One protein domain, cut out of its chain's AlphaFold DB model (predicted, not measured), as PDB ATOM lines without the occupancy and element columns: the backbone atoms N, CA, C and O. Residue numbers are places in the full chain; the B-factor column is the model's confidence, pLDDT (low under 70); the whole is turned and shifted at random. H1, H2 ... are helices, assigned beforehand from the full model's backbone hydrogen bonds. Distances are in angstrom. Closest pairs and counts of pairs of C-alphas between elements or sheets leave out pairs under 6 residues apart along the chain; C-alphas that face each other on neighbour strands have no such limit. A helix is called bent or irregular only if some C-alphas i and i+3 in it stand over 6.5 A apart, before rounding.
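This is residues 312 to 470 of the 966 residues of an uncharacterized protein of Gymnopus luxurians FD-317 M1 (UniProt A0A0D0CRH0). Helix H4 is the core of this helical body: the longest helix, H6, packs along it, H5 packs on another side of it, and the bent helix H7 crosses it. H5 and H6 make a V, and at its tip residues 377 to 383 stick out; H8 is beyond H7, followed by the short H9 and H10, while H1, H2 and H3 are toward the first printed residues. The printed part has 159 residues with ten named helices, H1 to H10 in order along the chain, and no named strand; the class is all helix. It is compact, with a radius of gyration of the C-alphas of 15.3 A and spans of 46 by 36 by 33 A.

Find C-alpha 381 at (138.479, 202.008, 184.204); from there H6, residues 381 to 403, runs 33.6 A to C-alpha 403 at (152.280, 180.758, 206.346). Before it come H5, residues 362 to 377, 23.8 A long, and H4, residues 342 to 354, 18.6 A long. Earlier still are H1, residues 312 to 318, H2, residues 321 to 329, and H3, residues 336 to 339. H7, residues 417 to 436, was assigned as one helix by its hydrogen bonds but is bent: C-alphas 425 and 428 are 7.2 A apart. Its arms are H7a, residues 417 to 425, and H7b, residues 428 to 436. Then come H8, residues 446 to 455, 14.1 A long, H9, residues 457 to 460, and H10, residues 465 to 468, ending at C-alpha 468 (154.816, 167.872, 178.720).

Look first at Ser 353 and Trp 399, the closest C-alphas of H4 and H6 at 4.3 A; these helices touch at a shallow tilt of 21 degrees, the same way. H4 touches H5 with residues 343 to 348 alone, closest at Val 344 and Ala 368, 5.4 A, a steep tilt of 49 degrees. H7a touches H4 about perpendicular at 73 degrees, Arg 345 to Ile 425 being closest at 4.6 A. H7a and H8 only just touch, with 3 pairs of C-alphas within 8 A, closest at Leu 423 and Leu 454, 7.2 A. H2 touches H3, closest at Val 325 and Ala 339, 7.0 A. H1 is close to H2 but not clearly touching, at 6.7 A between the C-alphas of Trp 316 and Phe 324. H8 and H9 touch only at the corner, closest at Cys 453 and Arg 460, 6.0 A; H9 and H10 only just touch, and only at the corner, with 3 pairs within 8 A. Every O i to N i+4 pair is within hydrogen-bond range in H1, H2, H4, H7b and H8; H5 has 10 of 12, H6 16 of 19, and H7a 2 of 5, with 6 of 6 O i to N i+3 pairs, while H3, H9 and H10 are too short for an i+4 pair.

The C-alphas farthest apart are those of Pro 380 and Gly 463, 46.1 A. The printed part has no cut; the link from H6 to H7, residues 404 to 416, is long. Mean pLDDT of the printed part is 85.9; look for values under 70 at residues 312, 314, 404 to 406 and 437 to 444.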
ATOM      1  N   TYR A 312     160.534 182.675 177.243       67.75
ATOM      2  CA  TYR A 312     159.506 182.875 178.264       67.75
ATOM      3  C   TYR A 312     159.679 184.154 179.075       67.75
ATOM      4  O   TYR A 312     158.681 184.795 179.352       67.75
ATOM      5  N   GLU A 313     160.897 184.532 179.462       72.19
ATOM      6  CA  GLU A 313     161.154 185.759 180.234       72.19
ATOM      7  C   GLU A 313     160.861 187.006 179.401       72.19
ATOM      8  O   GLU A 313     160.315 187.971 179.926       72.19
ATOM      9  N   ARG A 314     161.148 186.967 178.091       68.19
ATOM     10  CA  ARG A 314     160.738 188.038 177.172       68.19
ATOM     11  C   ARG A 314     159.228 188.127 177.066       68.19
ATOM     12  O   ARG A 314     158.683 189.189 177.306       68.19
ATOM     13  N   VAL A 315     158.548 187.019 176.778       73.69
ATOM     14  CA  VAL A 315     157.080 187.012 176.688       73.69
ATOM     15  C   VAL A 315     156.442 187.436 178.018       73.69
ATOM     16  O   VAL A 315     155.513 188.233 178.048       73.69
ATOM     17  N   TRP A 316     156.983 186.971 179.141       83.06
ATOM     18  CA  TRP A 316     156.541 187.355 180.478       83.06
ATOM     19  C   TRP A 316     156.682 188.859 180.742       83.06
ATOM     20  O   TRP A 316     155.766 189.465 181.306       83.06
ATOM     21  N   ALA A 317     157.796 189.462 180.319       79.62
ATOM     22  CA  ALA A 317     158.065 190.885 180.496       79.62
ATOM     23  C   ALA A 317     157.318 191.780 179.489       79.62
ATOM     24  O   ALA A 317     156.839 192.851 179.870       79.62
ATOM     25  N   ASP A 318     157.214 191.347 178.233       76.06
ATOM     26  CA  ASP A 318     156.813 192.183 177.098       76.06
ATOM     27  C   ASP A 318     155.343 191.988 176.690       76.06
ATOM     28  O   ASP A 318     154.715 192.937 176.213       76.06
ATOM     29  N   GLU A 319     154.769 190.793 176.871       81.50
ATOM     30  CA  GLU A 319     153.385 190.515 176.469       81.50
ATOM     31  C   GLU A 319     152.371 190.797 177.591       81.50
ATOM     32  O   GLU A 319     152.662 190.632 178.791       81.50
ATOM     33  N   PRO A 320     151.132 191.186 177.221       90.00
ATOM     34  CA  PRO A 320     150.007 191.187 178.142       90.00
ATOM     35  C   PRO A 320     149.903 189.848 178.873       90.00
ATOM     36  O   PRO A 320     150.074 188.773 178.299       90.00
ATOM     37  N   THR A 321     149.610 189.903 180.168       91.19
ATOM     38  CA  THR A 321     149.518 188.705 181.010       91.19
ATOM     39  C   THR A 321     148.510 187.695 180.468       91.19
ATOM     40  O   THR A 321     148.712 186.489 180.562       91.19
ATOM     41  N   GLU A 322     147.429 188.190 179.885       93.19
ATOM     42  CA  GLU A 322     146.357 187.408 179.288       93.19
ATOM     43  C   GLU A 322     146.836 186.576 178.102       93.19
ATOM     44  O   GLU A 322     146.438 185.417 177.986       93.19
ATOM     45  N   ASP A 323     147.719 187.133 177.277       89.00
ATOM     46  CA  ASP A 323     148.257 186.461 176.097       89.00
ATOM     47  C   ASP A 323     149.223 185.352 176.516       89.00
ATOM     48  O   ASP A 323     149.094 184.220 176.043       89.00
ATOM     49  N   PHE A 324     150.094 185.618 177.499       90.00
ATOM     50  CA  PHE A 324     150.940 184.598 178.130       90.00
ATOM     51  C   PHE A 324     150.109 183.452 178.728       90.00
ATOM     52  O   PHE A 324     150.402 182.275 178.514       90.00
ATOM     53  N   VAL A 325     149.044 183.783 179.466       93.06
ATOM     54  CA  VAL A 325     148.127 182.799 180.057       93.06
ATOM     55  C   VAL A 325     147.456 181.955 178.972       93.06
ATOM     56  O   VAL A 325     147.429 180.723 179.068       93.06
ATOM     57  N   HIS A 326     146.931 182.611 177.939       90.75
ATOM     58  CA  HIS A 326     146.196 181.960 176.867       90.75
ATOM     59  C   HIS A 326     147.066 180.977 176.093       90.75
ATOM     60  O   HIS A 326     146.724 179.799 175.969       90.75
ATOM     61  N   SER A 327     148.191 181.483 175.593       84.25
ATOM     62  CA  SER A 327     149.111 180.754 174.726       84.25
ATOM     63  C   SER A 327     149.751 179.568 175.436       84.25
ATOM     64  O   SER A 327     149.969 178.536 174.809       84.25
ATOM     65  N   ARG A 328     150.003 179.683 176.745       87.00
ATOM     66  CA  ARG A 328     150.727 178.661 177.500       87.00
ATOM     67  C   ARG A 328     149.846 177.656 178.226       87.00
ATOM     68  O   ARG A 328     150.234 176.501 178.337       87.00
ATOM     69  N   PHE A 329     148.702 178.062 178.771       93.00
ATOM     70  CA  PHE A 329     147.998 177.225 179.748       93.00
ATOM     71  C   PHE A 329     146.590 176.794 179.317       93.00
ATOM     72  O   PHE A 329     146.118 175.737 179.739       93.00
ATOM     73  N   CYS A 330     145.897 177.566 178.475       93.12
ATOM     74  CA  CYS A 330     144.484 177.308 178.174       93.12
ATOM     75  C   CYS A 330     144.222 176.103 177.257       93.12
ATOM     76  O   CYS A 330     143.103 175.597 177.251       93.12
ATOM     77  N   SER A 331     145.215 175.632 176.500       89.38
ATOM     78  CA  SER A 331     145.083 174.423 175.671       89.38
ATOM     79  C   SER A 331     145.145 173.128 176.487       89.38
ATOM     80  O   SER A 331     144.561 172.124 176.087       89.38
ATOM     81  N   VAL A 332     145.830 173.152 177.635       91.56
ATOM     82  CA  VAL A 332     146.042 171.980 178.500       91.56
ATOM     83  C   VAL A 332     145.049 171.939 179.653       91.56
ATOM     84  O   VAL A 332     144.573 170.870 180.039       91.56
ATOM     85  N   TYR A 333     144.717 173.102 180.209       93.81
ATOM     86  CA  TYR A 333     143.881 173.210 181.396       93.81
ATOM     87  C   TYR A 333     142.522 173.831 181.074       93.81
ATOM     88  O   TYR A 333     142.409 174.809 180.333       93.81
ATOM     89  N   LYS A 334     141.465 173.304 181.704       92.56
ATOM     90  CA  LYS A 334     140.070 173.738 181.517       92.56
ATOM     91  C   LYS A 334     139.770 175.054 182.247       92.56
ATOM     92  O   LYS A 334     138.982 175.088 183.189       92.56
ATOM     93  N   MET A 335     140.422 176.135 181.829       94.38
ATOM     94  CA  MET A 335     140.343 177.435 182.508       94.38
ATOM     95  C   MET A 335     140.165 178.645 181.586       94.38
ATOM     96  O   MET A 335     140.108 179.772 182.073       94.38
ATOM     97  N   HIS A 336     140.043 178.429 180.273       93.56
ATOM     98  CA  HIS A 336     139.934 179.495 179.268       93.56
ATOM     99  C   HIS A 336     138.862 180.550 179.603       93.56
ATOM    100  O   HIS A 336     139.116 181.745 179.482       93.56
ATOM    101  N   ASP A 337     137.711 180.119 180.128       92.56
ATOM    102  CA  ASP A 337     136.563 180.988 180.419       92.56
ATOM    103  C   ASP A 337     136.837 182.083 181.466       92.56
ATOM    104  O   ASP A 337     136.113 183.079 181.537       92.56
ATOM    105  N   TRP A 338     137.852 181.905 182.318       95.88
ATOM    106  CA  TRP A 338     138.108 182.809 183.441       95.88
ATOM    107  C   TRP A 338     139.571 183.220 183.591       95.88
ATOM    108  O   TRP A 338     139.837 184.319 184.082       95.88
ATOM    109  N   ALA A 339     140.519 182.387 183.159       96.06
ATOM    110  CA  ALA A 339     141.942 182.604 183.395       96.06
ATOM    111  C   ALA A 339     142.481 183.858 182.705       96.06
ATOM    112  O   ALA A 339     143.474 184.402 183.156       96.06
ATOM    113  N   HIS A 340     141.816 184.372 181.672       95.19
ATOM    114  CA  HIS A 340     142.203 185.590 180.952       95.19
ATOM    115  C   HIS A 340     141.803 186.883 181.678       95.19
ATOM    116  O   HIS A 340     141.920 187.975 181.135       95.19
ATOM    117  N   ARG A 341     141.245 186.793 182.883       94.94
ATOM    118  CA  ARG A 341     140.714 187.953 183.595       94.94
ATOM    119  C   ARG A 341     141.579 188.220 184.818       94.94
ATOM    120  O   ARG A 341     141.397 187.539 185.826       94.94
ATOM    121  N   SER A 342     142.465 189.220 184.738       95.38
ATOM    122  CA  SER A 342     143.351 189.656 185.841       95.38
ATOM    123  C   SER A 342     142.624 189.697 187.184       95.38
ATOM    124  O   SER A 342     142.959 188.957 188.106       95.38
ATOM    125  N   LEU A 343     141.513 190.433 187.262       94.88
ATOM    126  CA  LEU A 343     140.736 190.530 188.493       94.88
ATOM    127  C   LEU A 343     140.216 189.176 189.019       94.88
ATOM    128  O   LEU A 343     140.158 188.988 190.229       94.88
ATOM    129  N   VAL A 344     139.869 188.212 188.157       96.62
ATOM    130  CA  VAL A 344     139.469 186.867 188.617       96.62
ATOM    131  C   VAL A 344     140.661 186.134 189.227       96.62
ATOM    132  O   VAL A 344     140.528 185.597 190.326       96.62
ATOM    133  N   ARG A 345     141.823 186.148 188.558       97.25
ATOM    134  CA  ARG A 345     143.065 185.546 189.074       97.25
ATOM    135  C   ARG A 345     143.457 186.165 190.417       97.25
ATOM    136  O   ARG A 345     143.692 185.432 191.370       97.25
ATOM    137  N   ILE A 346     143.400 187.493 190.532       96.38
ATOM    138  CA  ILE A 346     143.705 188.245 191.760       96.38
ATOM    139  C   ILE A 346     142.738 187.904 192.899       96.38
ATOM    140  O   ILE A 346     143.167 187.722 194.037       96.38
ATOM    141  N   LEU A 347     141.436 187.782 192.620       95.44
ATOM    142  CA  LEU A 347     140.452 187.374 193.628       95.44
ATOM    143  C   LEU A 347     140.669 185.924 194.087       95.44
ATOM    144  O   LEU A 347     140.498 185.621 195.266       95.44
ATOM    145  N   LEU A 348     141.072 185.031 193.180       96.31
ATOM    146  CA  LEU A 348     141.420 183.652 193.527       96.31
ATOM    147  C   LEU A 348     142.741 183.572 194.303       96.31
ATOM    148  O   LEU A 348     142.824 182.804 195.257       96.31
ATOM    149  N   PHE A 349     143.735 184.400 193.975       96.25
ATOM    150  CA  PHE A 349     144.963 184.542 194.760       96.25
ATOM    151  C   PHE A 349     144.683 185.096 196.163       96.25
ATOM    152  O   PHE A 349     145.248 184.616 197.144       96.25
ATOM    153  N   ASN A 350     143.755 186.044 196.290       94.81
ATOM    154  CA  ASN A 350     143.296 186.524 197.590       94.81
ATOM    155  C   ASN A 350     142.635 185.405 198.410       94.81
ATOM    156  O   ASN A 350     142.941 185.238 199.590       94.81
ATOM    157  N   ALA A 351     141.786 184.592 197.776       94.00
ATOM    158  CA  ALA A 351     141.180 183.430 198.421       94.00
ATOM    159  C   ALA A 351     142.224 182.368 198.817       94.00
ATOM    160  O   ALA A 351     142.127 181.806 199.907       94.00
ATOM    161  N   PHE A 352     143.233 182.129 197.968       93.50
ATOM    162  CA  PHE A 352     144.378 181.268 198.277       93.50
ATOM    163  C   PHE A 352     145.149 181.784 199.495       93.50
ATOM    164  O   PHE A 352     145.445 181.021 200.405       93.50
ATOM    165  N   SER A 353     145.422 183.087 199.540       91.31
ATOM    166  CA  SER A 353     146.208 183.717 200.606       91.31
ATOM    167  C   SER A 353     145.568 183.554 201.985       91.31
ATOM    168  O   SER A 353     146.272 183.433 202.976       91.31
ATOM    169  N   ALA A 354     144.235 183.516 202.053       88.62
ATOM    170  CA  ALA A 354     143.501 183.276 203.297       88.62
ATOM    171  C   ALA A 354     143.372 181.783 203.664       88.62
ATOM    172  O   ALA A 354     143.062 181.444 204.804       88.62
ATOM    173  N   SER A 355     143.532 180.883 202.694       89.25
ATOM    174  CA  SER A 355     143.370 179.443 202.850       89.25
ATOM    175  C   SER A 355     144.218 178.742 201.785       89.25
ATOM    176  O   SER A 355     143.689 178.498 200.695       89.25
ATOM    177  N   PRO A 356     145.490 178.396 202.075       84.12
ATOM    178  CA  PRO A 356     146.502 178.005 201.085       84.12
ATOM    179  C   PRO A 356     146.243 176.607 200.505       84.12
ATOM    180  O   PRO A 356     146.957 175.638 200.750       84.12
ATOM    181  N   LYS A 357     145.164 176.487 199.734       87.50
ATOM    182  CA  LYS A 357     144.728 175.284 199.031       87.50
ATOM    183  C   LYS A 357     144.515 175.645 197.572       87.50
ATOM    184  O   LYS A 357     143.713 176.520 197.261       87.50
ATOM    185  N   LEU A 358     145.188 174.929 196.675       86.69
ATOM    186  CA  LEU A 358     145.042 175.126 195.229       86.69
ATOM    187  C   LEU A 358     143.725 174.552 194.680       86.69
ATOM    188  O   LEU A 358     143.298 174.923 193.592       86.69
ATOM    189  N   ARG A 359     143.037 173.684 195.434       87.50
ATOM    190  CA  ARG A 359     141.716 173.159 195.053       87.50
ATOM    191  C   ARG A 359     140.605 174.111 195.464       87.50
ATOM    192  O   ARG A 359     140.174 174.121 196.618       87.50
ATOM    193  N   PHE A 360     140.086 174.845 194.488       87.00
ATOM    194  CA  PHE A 360     138.905 175.679 194.671       87.00
ATOM    195  C   PHE A 360     137.622 174.932 194.299       87.00
ATOM    196  O   PHE A 360     137.554 174.308 193.239       87.00
ATOM    197  N   PRO A 361     136.559 175.037 195.113       88.06
ATOM    198  CA  PRO A 361     135.226 174.644 194.682       88.06
ATOM    199  C   PRO A 361     134.811 175.431 193.423       88.06
ATOM    200  O   PRO A 361     135.065 176.640 193.361       88.06
ATOM    201  N   PRO A 362     134.104 174.823 192.450       88.81
ATOM    202  CA  PRO A 362     133.617 175.523 191.254       88.81
ATOM    203  C   PRO A 362     132.793 176.783 191.566       88.81
ATOM    204  O   PRO A 362     132.796 177.755 190.809       88.81
ATOM    205  N   GLN A 363     132.112 176.798 192.717       91.31
ATOM    206  CA  GLN A 363     131.355 177.951 193.199       91.31
ATOM    207  C   GLN A 363     132.255 179.158 193.497       91.31
ATOM    208  O   GLN A 363     131.828 180.290 193.268       91.31
ATOM    209  N   THR A 364     133.486 178.946 193.968       92.06
ATOM    210  CA  THR A 364     134.440 180.027 194.258       92.06
ATOM    211  C   THR A 364     134.895 180.704 192.969       92.06
ATOM    212  O   THR A 364     134.833 181.928 192.877       92.06
ATOM    213  N   ILE A 365     135.232 179.920 191.939       93.44
ATOM    214  CA  ILE A 365     135.587 180.442 190.609       93.44
ATOM    215  C   ILE A 365     134.398 181.200 190.006       93.44
ATOM    216  O   ILE A 365     134.540 182.351 189.601       93.44
ATOM    217  N   SER A 366     133.193 180.616 190.034       93.62
ATOM    218  CA  SER A 366     131.972 181.280 189.547       93.62
ATOM    219  C   SER A 366     131.672 182.592 190.285       93.62
ATOM    220  O   SER A 366     131.227 183.569 189.678       93.62
ATOM    221  N   THR A 367     131.939 182.640 191.593       93.69
ATOM    222  CA  THR A 367     131.771 183.853 192.400       93.69
ATOM    223  C   THR A 367     132.795 184.917 192.011       93.69
ATOM    224  O   THR A 367     132.405 186.061 191.793       93.69
ATOM    225  N   ALA A 368     134.068 184.549 191.848       94.12
ATOM    226  CA  ALA A 368     135.114 185.468 191.403       94.12
ATOM    227  C   ALA A 368     134.818 186.039 190.005       94.12
ATOM    228  O   ALA A 368     134.891 187.252 189.816       94.12
ATOM    229  N   VAL A 369     134.379 185.199 189.059       95.62
ATOM    230  CA  VAL A 369     133.928 185.617 187.717       95.62
ATOM    231  C   VAL A 369     132.778 186.621 187.812       95.62
ATOM    232  O   VAL A 369     132.859 187.703 187.236       95.62
ATOM    233  N   ARG A 370     131.741 186.324 188.606       93.88
ATOM    234  CA  ARG A 370     130.588 187.222 188.785       93.88
ATOM    235  C   ARG A 370     130.982 188.566 189.392       93.88
ATOM    236  O   ARG A 370     130.471 189.598 188.963       93.88
ATOM    237  N   ILE A 371     131.871 188.560 190.387       91.19
ATOM    238  CA  ILE A 371     132.403 189.787 190.994       91.19
ATOM    239  C   ILE A 371     133.171 190.585 189.936       91.19
ATOM    240  O   ILE A 371     132.905 191.774 189.770       91.19
ATOM    241  N   ALA A 372     134.048 189.932 189.171       92.19
ATOM    242  CA  ALA A 372     134.825 190.567 188.114       92.19
ATOM    243  C   ALA A 372     133.978 191.056 186.924       92.19
ATOM    244  O   ALA A 372     134.422 191.943 186.206       92.19
ATOM    245  N   ASP A 373     132.779 190.510 186.690       91.69
ATOM    246  CA  ASP A 373     131.816 191.010 185.692       91.69
ATOM    247  C   ASP A 373     131.026 192.219 186.182       91.69
ATOM    248  O   ASP A 373     130.654 193.108 185.409       91.69
ATOM    249  N   TYR A 374     130.719 192.223 187.476       90.88
ATOM    250  CA  TYR A 374     129.882 193.238 188.088       90.88
ATOM    251  C   TYR A 374     130.662 194.520 188.372       90.88
ATOM    252  O   TYR A 374     130.190 195.616 188.076       90.88
ATOM    253  N   LEU A 375     131.876 194.372 188.897       83.38
ATOM    254  CA  LEU A 375     132.733 195.468 189.319       83.38
ATOM    255  C   LEU A 375     133.023 196.490 188.191       83.38
ATOM    256  O   LEU A 375     132.749 197.669 188.425       83.38
ATOM    257  N   PRO A 376     133.438 196.101 186.962       82.06
ATOM    258  CA  PRO A 376     133.632 197.003 185.811       82.06
ATOM    259  C   PRO A 376     132.452 197.917 185.478       82.06
ATOM    260  O   PRO A 376     132.640 198.974 184.886       82.06
ATOM    261  N   ARG A 377     131.231 197.533 185.862       88.25
ATOM    262  CA  ARG A 377     130.021 198.338 185.637       88.25
ATOM    263  C   ARG A 377     129.824 199.421 186.693       88.25
ATOM    264  O   ARG A 377     129.023 200.326 186.484       88.25
ATOM    265  N   LEU A 378     130.509 199.305 187.830       83.06
ATOM    266  CA  LEU A 378     130.372 200.194 188.978       83.06
ATOM    267  C   LEU A 378     131.504 201.215 189.103       83.06
ATOM    268  O   LEU A 378     131.282 202.265 189.706       83.06
ATOM    269  N   LEU A 379     132.698 200.921 188.577       81.00
ATOM    270  CA  LEU A 379     133.867 201.792 188.736       81.00
ATOM    271  C   LEU A 379     134.491 202.199 187.394       81.00
ATOM    272  O   LEU A 379     134.543 201.382 186.471       81.00
ATOM    273  N   PRO A 380     135.000 203.444 187.290       81.94
ATOM    274  CA  PRO A 380     135.781 203.897 186.142       81.94
ATOM    275  C   PRO A 380     137.012 203.026 185.891       81.94
ATOM    276  O   PRO A 380     137.606 202.490 186.832       81.94
ATOM    277  N   ILE A 381     137.418 202.926 184.622       78.88
ATOM    278  CA  ILE A 381     138.479 202.008 184.204       78.88
ATOM    279  C   ILE A 381     139.826 202.304 184.885       78.88
ATOM    280  O   ILE A 381     140.623 201.409 185.156       78.88
ATOM    281  N   GLU A 382     140.051 203.569 185.229       76.38
ATOM    282  CA  GLU A 382     141.280 204.072 185.832       76.38
ATOM    283  C   GLU A 382     141.483 203.585 187.273       76.38
ATOM    284  O   GLU A 382     142.614 203.579 187.759       76.38
ATOM    285  N   LEU A 383     140.415 203.175 187.967       79.31
ATOM    286  CA  LEU A 383     140.509 202.662 189.336       79.31
ATOM    287  C   LEU A 383     140.921 201.189 189.404       79.31
ATOM    288  O   LEU A 383     141.465 200.774 190.430       79.31
ATOM    289  N   TRP A 384     140.715 200.409 188.337       81.50
ATOM    290  CA  TRP A 384     140.989 198.966 188.347       81.50
ATOM    291  C   TRP A 384     142.440 198.660 188.652       81.50
ATOM    292  O   TRP A 384     142.720 197.900 189.574       81.50
ATOM    293  N   GLY A 385     143.359 199.341 187.966       82.19
ATOM    294  CA  GLY A 385     144.787 199.139 188.187       82.19
ATOM    295  C   GLY A 385     145.216 199.429 189.630       82.19
ATOM    296  O   GLY A 385     146.147 198.802 190.124       82.19
ATOM    297  N   TYR A 386     144.544 200.340 190.341       81.50
ATOM    298  CA  TYR A 386     144.832 200.594 191.757       81.50
ATOM    299  C   TYR A 386     144.228 199.530 192.670       81.50
ATOM    300  O   TYR A 386     144.903 199.076 193.594       81.50
ATOM    301  N   MET A 387     142.987 199.118 192.407       85.38
ATOM    302  CA  MET A 387     142.312 198.084 193.189       85.38
ATOM    303  C   MET A 387     143.008 196.735 193.082       85.38
ATOM    304  O   MET A 387     143.265 196.111 194.104       85.38
ATOM    305  N   GLU A 388     143.357 196.309 191.870       92.19
ATOM    306  CA  GLU A 388     144.078 195.060 191.619       92.19
ATOM    307  C   GLU A 388     145.386 195.014 192.417       92.19
ATOM    308  O   GLU A 388     145.620 194.084 193.189       92.19
ATOM    309  N   ARG A 389     146.187 196.084 192.342       90.00
ATOM    310  CA  ARG A 389     147.443 196.218 193.099       90.00
ATOM    311  C   ARG A 389     147.235 196.220 194.610       90.00
ATOM    312  O   ARG A 389     148.071 195.688 195.334       90.00
ATOM    313  N   PHE A 390     146.163 196.848 195.090       85.88
ATOM    314  CA  PHE A 390     145.833 196.874 196.512       85.88
ATOM    315  C   PHE A 390     145.432 195.483 197.012       85.88
ATOM    316  O   PHE A 390     145.953 195.033 198.028       85.88
ATOM    317  N   ILE A 391     144.579 194.771 196.267       88.69
ATOM    318  CA  ILE A 391     144.162 193.408 196.611       88.69
ATOM    319  C   ILE A 391     145.373 192.473 196.621       88.69
ATOM    320  O   ILE A 391     145.528 191.727 197.583       88.69
ATOM    321  N   ILE A 392     146.259 192.539 195.619       92.62
ATOM    322  CA  ILE A 392     147.503 191.751 195.599       92.62
ATOM    323  C   ILE A 392     148.347 192.035 196.848       92.62
ATOM    324  O   ILE A 392     148.741 191.099 197.538       92.62
ATOM    325  N   ALA A 393     148.584 193.311 197.176       86.44
ATOM    326  CA  ALA A 393     149.386 193.686 198.341       86.44
ATOM    327  C   ALA A 393     148.787 193.157 199.654       86.44
ATOM    328  O   ALA A 393     149.496 192.558 200.456       86.44
ATOM    329  N   CYS A 394     147.476 193.323 199.854       87.50
ATOM    330  CA  CYS A 394     146.781 192.761 201.012       87.50
ATOM    331  C   CYS A 394     146.835 191.230 201.032       87.50
ATOM    332  O   CYS A 394     146.973 190.643 202.097       87.50
ATOM    333  N   SER A 395     146.747 190.583 199.870       91.38
ATOM    334  CA  SER A 395     146.813 189.122 199.762       91.38
ATOM    335  C   SER A 395     148.178 188.602 200.200       91.38
ATOM    336  O   SER A 395     148.234 187.689 201.010       91.38
ATOM    337  N   PHE A 396     149.271 189.239 199.770       89.00
ATOM    338  CA  PHE A 396     150.613 188.884 200.242       89.00
ATOM    339  C   PHE A 396     150.766 189.019 201.760       89.00
ATOM    340  O   PHE A 396     151.342 188.129 202.376       89.00
ATOM    341  N   LEU A 397     150.226 190.084 202.363       85.94
ATOM    342  CA  LEU A 397     150.262 190.262 203.820       85.94
ATOM    343  C   LEU A 397     149.492 189.150 204.545       85.94
ATOM    344  O   LEU A 397     150.028 188.526 205.455       85.94
ATOM    345  N   VAL A 398     148.270 188.846 204.097       88.00
ATOM    346  CA  VAL A 398     147.460 187.756 204.671       88.00
ATOM    347  C   VAL A 398     148.150 186.402 204.489       88.00
ATOM    348  O   VAL A 398     148.144 185.568 205.390       88.00
ATOM    349  N   TRP A 399     148.772 186.170 203.335       87.88
ATOM    350  CA  TRP A 399     149.492 184.928 203.090       87.88
ATOM    351  C   TRP A 399     150.715 184.790 204.000       87.88
ATOM    352  O   TRP A 399     150.927 183.731 204.583       87.88
ATOM    353  N   GLN A 400     151.471 185.873 204.187       85.38
ATOM    354  CA  GLN A 400     152.609 185.912 205.103       85.38
ATOM    355  C   GLN A 400     152.182 185.610 206.546       85.38
ATOM    356  O   GLN A 400     152.861 184.852 207.228       85.38
ATOM    357  N   GLU A 401     151.049 186.152 206.996       85.19
ATOM    358  CA  GLU A 401     150.498 185.885 208.333       85.19
ATOM    359  C   GLU A 401     149.999 184.441 208.500       85.19
ATOM    360  O   GLU A 401     150.054 183.895 209.597       85.19
ATOM    361  N   THR A 402     149.512 183.807 207.432       82.56
ATOM    362  CA  THR A 402     148.980 182.431 207.483       82.56
ATOM    363  C   THR A 402     150.042 181.352 207.262       82.56
ATOM    364  O   THR A 402     149.834 180.208 207.660       82.56
ATOM    365  N   GLN A 403     151.177 181.685 206.641       75.94
ATOM    366  CA  GLN A 403     152.280 180.758 206.346       75.94
ATOM    367  C   GLN A 403     153.230 180.509 207.516       75.94
ATOM    368  O   GLN A 403     153.958 179.522 207.474       75.94
ATOM    369  N   THR A 404     153.233 181.338 208.564       67.31
ATOM    370  CA  THR A 404     154.198 181.224 209.678       67.31
ATOM    371  C   THR A 404     154.160 179.886 210.428       67.31
ATOM    372  O   THR A 404     155.026 179.641 211.261       67.31
ATOM    373  N   GLU A 405     153.176 179.025 210.160       60.78
ATOM    374  CA  GLU A 405     152.984 177.743 210.843       60.78
ATOM    375  C   GLU A 405     153.409 176.501 210.028       60.78
ATOM    376  O   GLU A 405     153.476 175.416 210.606       60.78
ATOM    377  N   GLN A 406     153.697 176.602 208.720       67.12
ATOM    378  CA  GLN A 406     154.082 175.446 207.887       67.12
ATOM    379  C   GLN A 406     155.232 175.765 206.930       67.12
ATOM    380  O   GLN A 406     155.134 176.695 206.130       67.12
ATOM    381  N   ASP A 407     156.273 174.930 206.951       73.38
ATOM    382  CA  ASP A 407     157.362 174.983 205.975       73.38
ATOM    383  C   ASP A 407     156.812 174.734 204.566       73.38
ATOM    384  O   ASP A 407     156.228 173.688 204.262       73.38
ATOM    385  N   TRP A 408     156.980 175.718 203.687       76.38
ATOM    386  CA  TRP A 408     156.620 175.566 202.288       76.38
ATOM    387  C   TRP A 408     157.674 174.743 201.555       76.38
ATOM    388  O   TRP A 408     158.763 175.222 201.249       76.38
ATOM    389  N   SER A 409     157.310 173.512 201.216       78.44
ATOM    390  CA  SER A 409     158.079 172.642 200.327       78.44
ATOM    391  C   SER A 409     157.127 171.802 199.461       78.44
ATOM    392  O   SER A 409     157.037 170.584 199.640       78.44
ATOM    393  N   PRO A 410     156.319 172.422 198.579       80.06
ATOM    394  CA  PRO A 410     155.373 171.684 197.766       80.06
ATOM    395  C   PRO A 410     156.134 170.804 196.779       80.06
ATOM    396  O   PRO A 410     156.955 171.269 195.988       80.06
ATOM    397  N   ASP A 411     155.794 169.525 196.776       89.94
ATOM    398  CA  ASP A 411     156.134 168.654 195.668       89.94
ATOM    399  C   ASP A 411     155.175 168.955 194.506       89.94
ATOM    400  O   ASP A 411     154.062 168.430 194.431       89.94
ATOM    401  N   PHE A 412     155.585 169.857 193.608       92.62
ATOM    402  CA  PHE A 412     154.779 170.246 192.447       92.62
ATOM    403  C   PHE A 412     154.448 169.053 191.533       92.62
ATOM    404  O   PHE A 412     153.406 169.052 190.866       92.62
ATOM    405  N   SER A 413     155.291 168.016 191.530       90.62
ATOM    406  CA  SER A 413     155.050 166.789 190.770       90.62
ATOM    407  C   SER A 413     153.905 165.955 191.365       90.62
ATOM    408  O   SER A 413     153.134 165.349 190.617       90.62
ATOM    409  N   ALA A 414     153.711 166.013 192.688       93.00
ATOM    410  CA  ALA A 414     152.628 165.330 193.399       93.00
ATOM    411  C   ALA A 414     151.259 166.024 193.280       93.00
ATOM    412  O   ALA A 414     150.233 165.426 193.616       93.00
ATOM    413  N   LEU A 415     151.216 167.272 192.804       93.75
ATOM    414  CA  LEU A 415     149.956 167.977 192.554       93.75
ATOM    415  C   LEU A 415     149.117 167.245 191.493       93.75
ATOM    416  O   LEU A 415     149.636 166.581 190.595       93.75
ATOM    417  N   SER A 416     147.793 167.368 191.558       94.81
ATOM    418  CA  SER A 416     146.942 166.931 190.449       94.81
ATOM    419  C   SER A 416     147.087 167.866 189.239       94.81
ATOM    420  O   SER A 416     147.551 169.001 189.368       94.81
ATOM    421  N   GLN A 417     146.643 167.421 188.059       94.62
ATOM    422  CA  GLN A 417     146.587 168.272 186.862       94.62
ATOM    423  C   GLN A 417     145.789 169.562 187.124       94.62
ATOM    424  O   GLN A 417     146.226 170.648 186.748       94.62
ATOM    425  N   ASP A 418     144.650 169.464 187.815       93.38
ATOM    426  CA  ASP A 418     143.827 170.630 188.145       93.38
ATOM    427  C   ASP A 418     144.558 171.583 189.107       93.38
ATOM    428  O   ASP A 418     144.506 172.798 188.933       93.38
ATOM    429  N   GLU A 419     145.286 171.052 190.096       94.25
ATOM    430  CA  GLU A 419     146.067 171.861 191.043       94.25
ATOM    431  C   GLU A 419     147.238 172.579 190.375       94.25
ATOM    432  O   GLU A 419     147.465 173.755 190.661       94.25
ATOM    433  N   ARG A 420     147.948 171.911 189.456       94.88
ATOM    434  CA  ARG A 420     149.001 172.553 188.654       94.88
ATOM    435  C   ARG A 420     148.438 173.666 187.778       94.88
ATOM    436  O   ARG A 420     149.010 174.753 187.750       94.88
ATOM    437  N   GLY A 421     147.286 173.443 187.141       94.69
ATOM    438  CA  GLY A 421     146.592 174.478 186.372       94.69
ATOM    439  C   GLY A 421     146.220 175.705 187.216       94.69
ATOM    440  O   GLY A 421     146.277 176.833 186.728       94.69
ATOM    441  N   MET A 422     145.913 175.512 188.503       95.56
ATOM    442  CA  MET A 422     145.578 176.602 189.428       95.56
ATOM    443  C   MET A 422     146.770 177.467 189.854       95.56
ATOM    444  O   MET A 422     146.542 178.561 190.370       95.56
ATOM    445  N   LEU A 423     148.021 177.075 189.583       95.56
ATOM    446  CA  LEU A 423     149.186 177.940 189.825       95.56
ATOM    447  C   LEU A 423     149.129 179.247 189.013       95.56
ATOM    448  O   LEU A 423     149.796 180.223 189.347       95.56
ATOM    449  N   ILE A 424     148.283 179.320 187.983       95.88
ATOM    450  CA  ILE A 424     148.107 180.527 187.175       95.88
ATOM    451  C   ILE A 424     147.585 181.737 187.964       95.88
ATOM    452  O   ILE A 424     147.764 182.877 187.539       95.88
ATOM    453  N   ILE A 425     146.948 181.521 189.122       97.00
ATOM    454  CA  ILE A 425     146.438 182.618 189.960       97.00
ATOM    455  C   ILE A 425     147.568 183.502 190.506       97.00
ATOM    456  O   ILE A 425     147.326 184.650 190.862       97.00
ATOM    457  N   PHE A 426     148.802 182.989 190.545       96.06
ATOM    458  CA  PHE A 426     149.969 183.725 191.029       96.06
ATOM    459  C   PHE A 426     150.554 184.678 189.988       96.06
ATOM    460  O   PHE A 426     151.361 185.528 190.350       96.06
ATOM    461  N   VAL A 427     150.166 184.573 188.714       95.69
ATOM    462  CA  VAL A 427     150.829 185.294 187.621       95.69
ATOM    463  C   VAL A 427     150.824 186.814 187.839       95.69
ATOM    464  O   VAL A 427     151.878 187.444 187.762       95.69
ATOM    465  N   ASP A 428     149.678 187.415 188.181       95.69
ATOM    466  CA  ASP A 428     149.603 188.867 188.424       95.69
ATOM    467  C   ASP A 428     150.350 189.283 189.693       95.69
ATOM    468  O   ASP A 428     150.958 190.352 189.739       95.69
ATOM    469  N   ALA A 429     150.322 188.431 190.719       93.00
ATOM    470  CA  ALA A 429     151.014 188.671 191.977       93.00
ATOM    471  C   ALA A 429     152.540 188.655 191.786       93.00
ATOM    472  O   ALA A 429     153.221 189.538 192.304       93.00
ATOM    473  N   LEU A 430     153.058 187.714 190.988       92.69
ATOM    474  CA  LEU A 430     154.471 187.621 190.615       92.69
ATOM    475  C   LEU A 430     154.905 188.812 189.759       92.69
ATOM    476  O   LEU A 430     155.864 189.486 190.122       92.69
ATOM    477  N   LYS A 431     154.153 189.160 188.703       91.38
ATOM    478  CA  LYS A 431     154.457 190.354 187.893       91.38
ATOM    479  C   LYS A 431     154.434 191.638 188.722       91.38
ATOM    480  O   LYS A 431     155.262 192.524 188.529       91.38
ATOM    481  N   TRP A 432     153.491 191.766 189.658       90.12
ATOM    482  CA  TRP A 432     153.443 192.908 190.572       90.12
ATOM    483  C   TRP A 432     154.641 192.937 191.526       90.12
ATOM    484  O   TRP A 432     155.206 194.007 191.757       90.12
ATOM    485  N   TYR A 433     155.019 191.777 192.062       86.06
ATOM    486  CA  TYR A 433     156.162 191.614 192.950       86.06
ATOM    487  C   TYR A 433     157.468 191.998 192.238       86.06
ATOM    488  O   TYR A 433     158.204 192.866 192.713       86.06
ATOM    489  N   GLU A 434     157.693 191.455 191.041       85.06
ATOM    490  CA  GLU A 434     158.807 191.817 190.164       85.06
ATOM    491  C   GLU A 434     158.768 193.299 189.793       85.06
ATOM    492  O   GLU A 434     159.769 193.987 189.894       85.06
ATOM    493  N   ALA A 435     157.626 193.892 189.452       82.94
ATOM    494  CA  ALA A 435     157.588 195.325 189.143       82.94
ATOM    495  C   ALA A 435     158.007 196.222 190.327       82.94
ATOM    496  O   ALA A 435     158.330 197.397 190.128       82.94
ATOM    497  N   ARG A 436     157.981 195.707 191.566       75.81
ATOM    498  CA  ARG A 436     158.244 196.497 192.768       75.81
ATOM    499  C   ARG A 436     159.682 196.502 193.256       75.81
ATOM    500  O   ARG A 436     159.942 197.472 193.962       75.81
ATOM    501  N   HIS A 437     160.549 195.533 192.905       56.22
ATOM    502  CA  HIS A 437     162.024 195.434 193.127       56.22
ATOM    503  C   HIS A 437     162.649 196.281 194.274       56.22
ATOM    504  O   HIS A 437     163.801 196.710 194.214       56.22
ATOM    505  N   SER A 438     161.910 196.553 195.346       46.69
ATOM    506  CA  SER A 438     162.312 197.423 196.444       46.69
ATOM    507  C   SER A 438     162.647 196.496 197.588       46.69
ATOM    508  O   SER A 438     161.823 195.691 198.009       46.69
ATOM    509  N   ARG A 439     163.902 196.602 198.014       49.38
ATOM    510  CA  ARG A 439     164.667 195.745 198.930       49.38
ATOM    511  C   ARG A 439     164.023 195.420 200.289       49.38
ATOM    512  O   ARG A 439     164.661 194.759 201.095       49.38
ATOM    513  N   ASP A 440     162.794 195.853 200.543       52.12
ATOM    514  CA  ASP A 440     162.166 195.827 201.864       52.12
ATOM    515  C   ASP A 440     161.171 194.671 202.059       52.12
ATOM    516  O   ASP A 440     160.762 194.406 203.186       52.12
ATOM    517  N   LEU A 441     160.786 193.952 201.000       55.19
ATOM    518  CA  LEU A 441     160.006 192.720 201.131       55.19
ATOM    519  C   LEU A 441     160.954 191.537 200.981       55.19
ATOM    520  O   LEU A 441     161.242 191.122 199.857       55.19
ATOM    521  N   SER A 442     161.437 191.010 202.112       59.06
ATOM    522  CA  SER A 442     162.125 189.718 202.158       59.06
ATOM    523  C   SER A 442     161.318 188.725 201.328       59.06
ATOM    524  O   SER A 442     160.154 188.468 201.645       59.06
ATOM    525  N   LEU A 443     161.911 188.250 200.229       58.50
ATOM    526  CA  LEU A 443     161.315 187.253 199.350       58.50
ATOM    527  C   LEU A 443     160.749 186.138 200.220       58.50
ATOM    528  O   LEU A 443     161.494 185.478 200.942       58.50
ATOM    529  N   HIS A 444     159.435 185.925 200.161       68.06
ATOM    530  CA  HIS A 444     158.883 184.698 200.702       68.06
ATOM    531  C   HIS A 444     159.546 183.563 199.894       68.06
ATOM    532  O   HIS A 444     159.467 183.618 198.663       68.06
ATOM    533  N   PRO A 445     160.204 182.564 200.516       74.62
ATOM    534  CA  PRO A 445     161.023 181.551 199.815       74.62
ATOM    535  C   PRO A 445     160.263 180.774 198.726       74.62
ATOM    536  O   PRO A 445     160.841 180.189 197.821       74.62
ATOM    537  N   VAL A 446     158.942 180.857 198.783       81.38
ATOM    538  CA  VAL A 446     157.951 180.293 197.877       81.38
ATOM    539  C   VAL A 446     157.886 180.969 196.511       81.38
ATOM    540  O   VAL A 446     157.590 180.325 195.506       81.38
ATOM    541  N   ILE A 447     158.097 182.283 196.470       85.94
ATOM    542  CA  ILE A 447     157.921 183.084 195.257       85.94
ATOM    543  C   ILE A 447     158.858 182.596 194.138       85.94
ATOM    544  O   ILE A 447     158.354 182.348 193.040       85.94
ATOM    545  N   PRO A 448     160.167 182.369 194.390       85.88
ATOM    546  CA  PRO A 448     161.070 181.770 193.407       85.88
ATOM    547  C   PRO A 448     160.615 180.396 192.903       85.88
ATOM    548  O   PRO A 448     160.687 180.143 191.703       85.88
ATOM    549  N   ASP A 449     160.100 179.535 193.785       88.06
ATOM    550  CA  ASP A 449     159.652 178.184 193.430       88.06
ATOM    551  C   ASP A 449     158.422 178.198 192.514       88.06
ATOM    552  O   ASP A 449     158.378 177.487 191.508       88.06
ATOM    553  N   ILE A 450     157.420 179.027 192.832       91.38
ATOM    554  CA  ILE A 450     156.218 179.174 191.998       91.38
ATOM    555  C   ILE A 450     156.577 179.837 190.668       91.38
ATOM    556  O   ILE A 450     156.098 179.398 189.621       91.38
ATOM    557  N   HIS A 451     157.429 180.865 190.694       90.50
ATOM    558  CA  HIS A 451     157.920 181.506 189.480       90.50
ATOM    559  C   HIS A 451     158.661 180.493 188.593       90.50
ATOM    560  O   HIS A 451     158.343 180.367 187.412       90.50
ATOM    561  N   GLU A 452     159.569 179.685 189.151       86.75
ATOM    562  CA  GLU A 452     160.243 178.625 188.399       86.75
ATOM    563  C   GLU A 452     159.253 177.577 187.879       86.75
ATOM    564  O   GLU A 452     159.366 177.167 186.726       86.75
ATOM    565  N   CYS A 453     158.246 177.180 188.660       90.31
ATOM    566  CA  CYS A 453     157.235 176.226 188.205       90.31
ATOM    567  C   CYS A 453     156.367 176.787 187.063       90.31
ATOM    568  O   CYS A 453     156.040 176.056 186.135       90.31
ATOM    569  N   LEU A 454     156.001 178.070 187.081       91.12
ATOM    570  CA  LEU A 454     155.230 178.690 185.994       91.12
ATOM    571  C   LEU A 454     156.081 178.913 184.741       91.12
ATOM    572  O   LEU A 454     155.590 178.763 183.620       91.12
ATOM    573  N   MET A 455     157.358 179.247 184.924       85.75
ATOM    574  CA  MET A 455     158.267 179.586 183.831       85.75
ATOM    575  C   MET A 455     158.951 178.366 183.218       85.75
ATOM    576  O   MET A 455     159.197 178.351 182.009       85.75
ATOM    577  N   ARG A 456     159.239 177.337 184.018       81.38
ATOM    578  CA  ARG A 456     159.971 176.110 183.660       81.38
ATOM    579  C   ARG A 456     159.370 174.887 184.381       81.38
ATOM    580  O   ARG A 456     160.081 174.194 185.115       81.38
ATOM    581  N   PRO A 457     158.081 174.570 184.158       86.62
ATOM    582  CA  PRO A 457     157.378 173.527 184.910       86.62
ATOM    583  C   PRO A 457     158.033 172.148 184.797       86.62
ATOM    584  O   PRO A 457     157.977 171.364 185.737       86.62
ATOM    585  N   THR A 458     158.714 171.853 183.687       81.00
ATOM    586  CA  THR A 458     159.429 170.584 183.480       81.00
ATOM    587  C   THR A 458     160.527 170.327 184.510       81.00
ATOM    588  O   THR A 458     160.837 169.168 184.757       81.00
ATOM    589  N   ARG A 459     161.092 171.363 185.149       79.44
ATOM    590  CA  ARG A 459     162.103 171.195 186.206       79.44
ATOM    591  C   ARG A 459     161.513 170.664 187.505       79.44
ATOM    592  O   ARG A 459     162.109 169.794 188.127       79.44
ATOM    593  N   ARG A 460     160.350 171.192 187.895       84.06
ATOM    594  CA  ARG A 460     159.676 170.884 189.168       84.06
ATOM    595  C   ARG A 460     158.654 169.747 189.049       84.06
ATOM    596  O   ARG A 460     158.298 169.147 190.054       84.06
ATOM    597  N   CYS A 461     158.216 169.433 187.831       87.88
ATOM    598  CA  CYS A 461     157.173 168.448 187.533       87.88
ATOM    599  C   CYS A 461     157.641 167.446 186.462       87.88
ATOM    600  O   CYS A 461     156.981 167.260 185.434       87.88
ATOM    601  N   GLN A 462     158.816 166.842 186.660       79.25
ATOM    602  CA  GLN A 462     159.380 165.886 185.705       79.25
ATOM    603  C   GLN A 462     158.435 164.690 185.505       79.25
ATOM    604  O   GLN A 462     157.979 164.075 186.465       79.25
ATOM    605  N   GLY A 463     158.133 164.360 184.246       75.31
ATOM    606  CA  GLY A 463     157.292 163.212 183.888       75.31
ATOM    607  C   GLY A 463     155.774 163.436 183.958       75.31
ATOM    608  O   GLY A 463     155.019 162.528 183.615       75.31
ATOM    609  N   CYS A 464     155.289 164.619 184.352       84.50
ATOM    610  CA  CYS A 464     153.855 164.920 184.320       84.50
ATOM    611  C   CYS A 464     153.366 165.155 182.876       84.50
ATOM    612  O   CYS A 464     153.817 166.087 182.211       84.50
ATOM    613  N   LEU A 465     152.411 164.347 182.396       80.44
ATOM    614  CA  LEU A 465     151.908 164.412 181.011       80.44
ATOM    615  C   LEU A 465     151.292 165.768 180.637       80.44
ATOM    616  O   LEU A 465     151.483 166.238 179.518       80.44
ATOM    617  N   ASP A 466     150.576 166.417 181.558       87.00
ATOM    618  CA  ASP A 466     150.005 167.750 181.334       87.00
ATOM    619  C   ASP A 466     151.095 168.810 181.171       87.00
ATOM    620  O   ASP A 466     150.973 169.680 180.317       87.00
ATOM    621  N   ILE A 467     152.195 168.692 181.919       88.00
ATOM    622  CA  ILE A 467     153.340 169.599 181.816       88.00
ATOM    623  C   ILE A 467     154.087 169.422 180.498       88.00
ATOM    624  O   ILE A 467     154.474 170.413 179.886       88.00
ATOM    625  N   ILE A 468     154.248 168.178 180.042       77.62
ATOM    626  CA  ILE A 468     154.816 167.872 178.720       77.62
ATOM    627  C   ILE A 468     153.909 168.414 177.605       77.62
ATOM    628  O   ILE A 468     154.399 168.858 176.574       77.62
ATOM    629  N   SER A 469     152.593 168.429 177.831       79.88
ATOM    630  CA  SER A 469     151.604 168.908 176.861       79.88
ATOM    631  C   SER A 469     151.471 170.433 176.803       79.88
ATOM    632  O   SER A 469     150.749 170.928 175.934       79.88
ATOM    633  N   LEU A 470     152.094 171.188 177.718       84.19
ATOM    634  CA  LEU A 470     152.027 172.650 177.682       84.19
ATOM    635  C   LEU A 470     152.661 173.150 176.387       84.19
ATOM    636  O   LEU A 470     153.809 172.793 176.119       84.19
TER     637      LEU A 470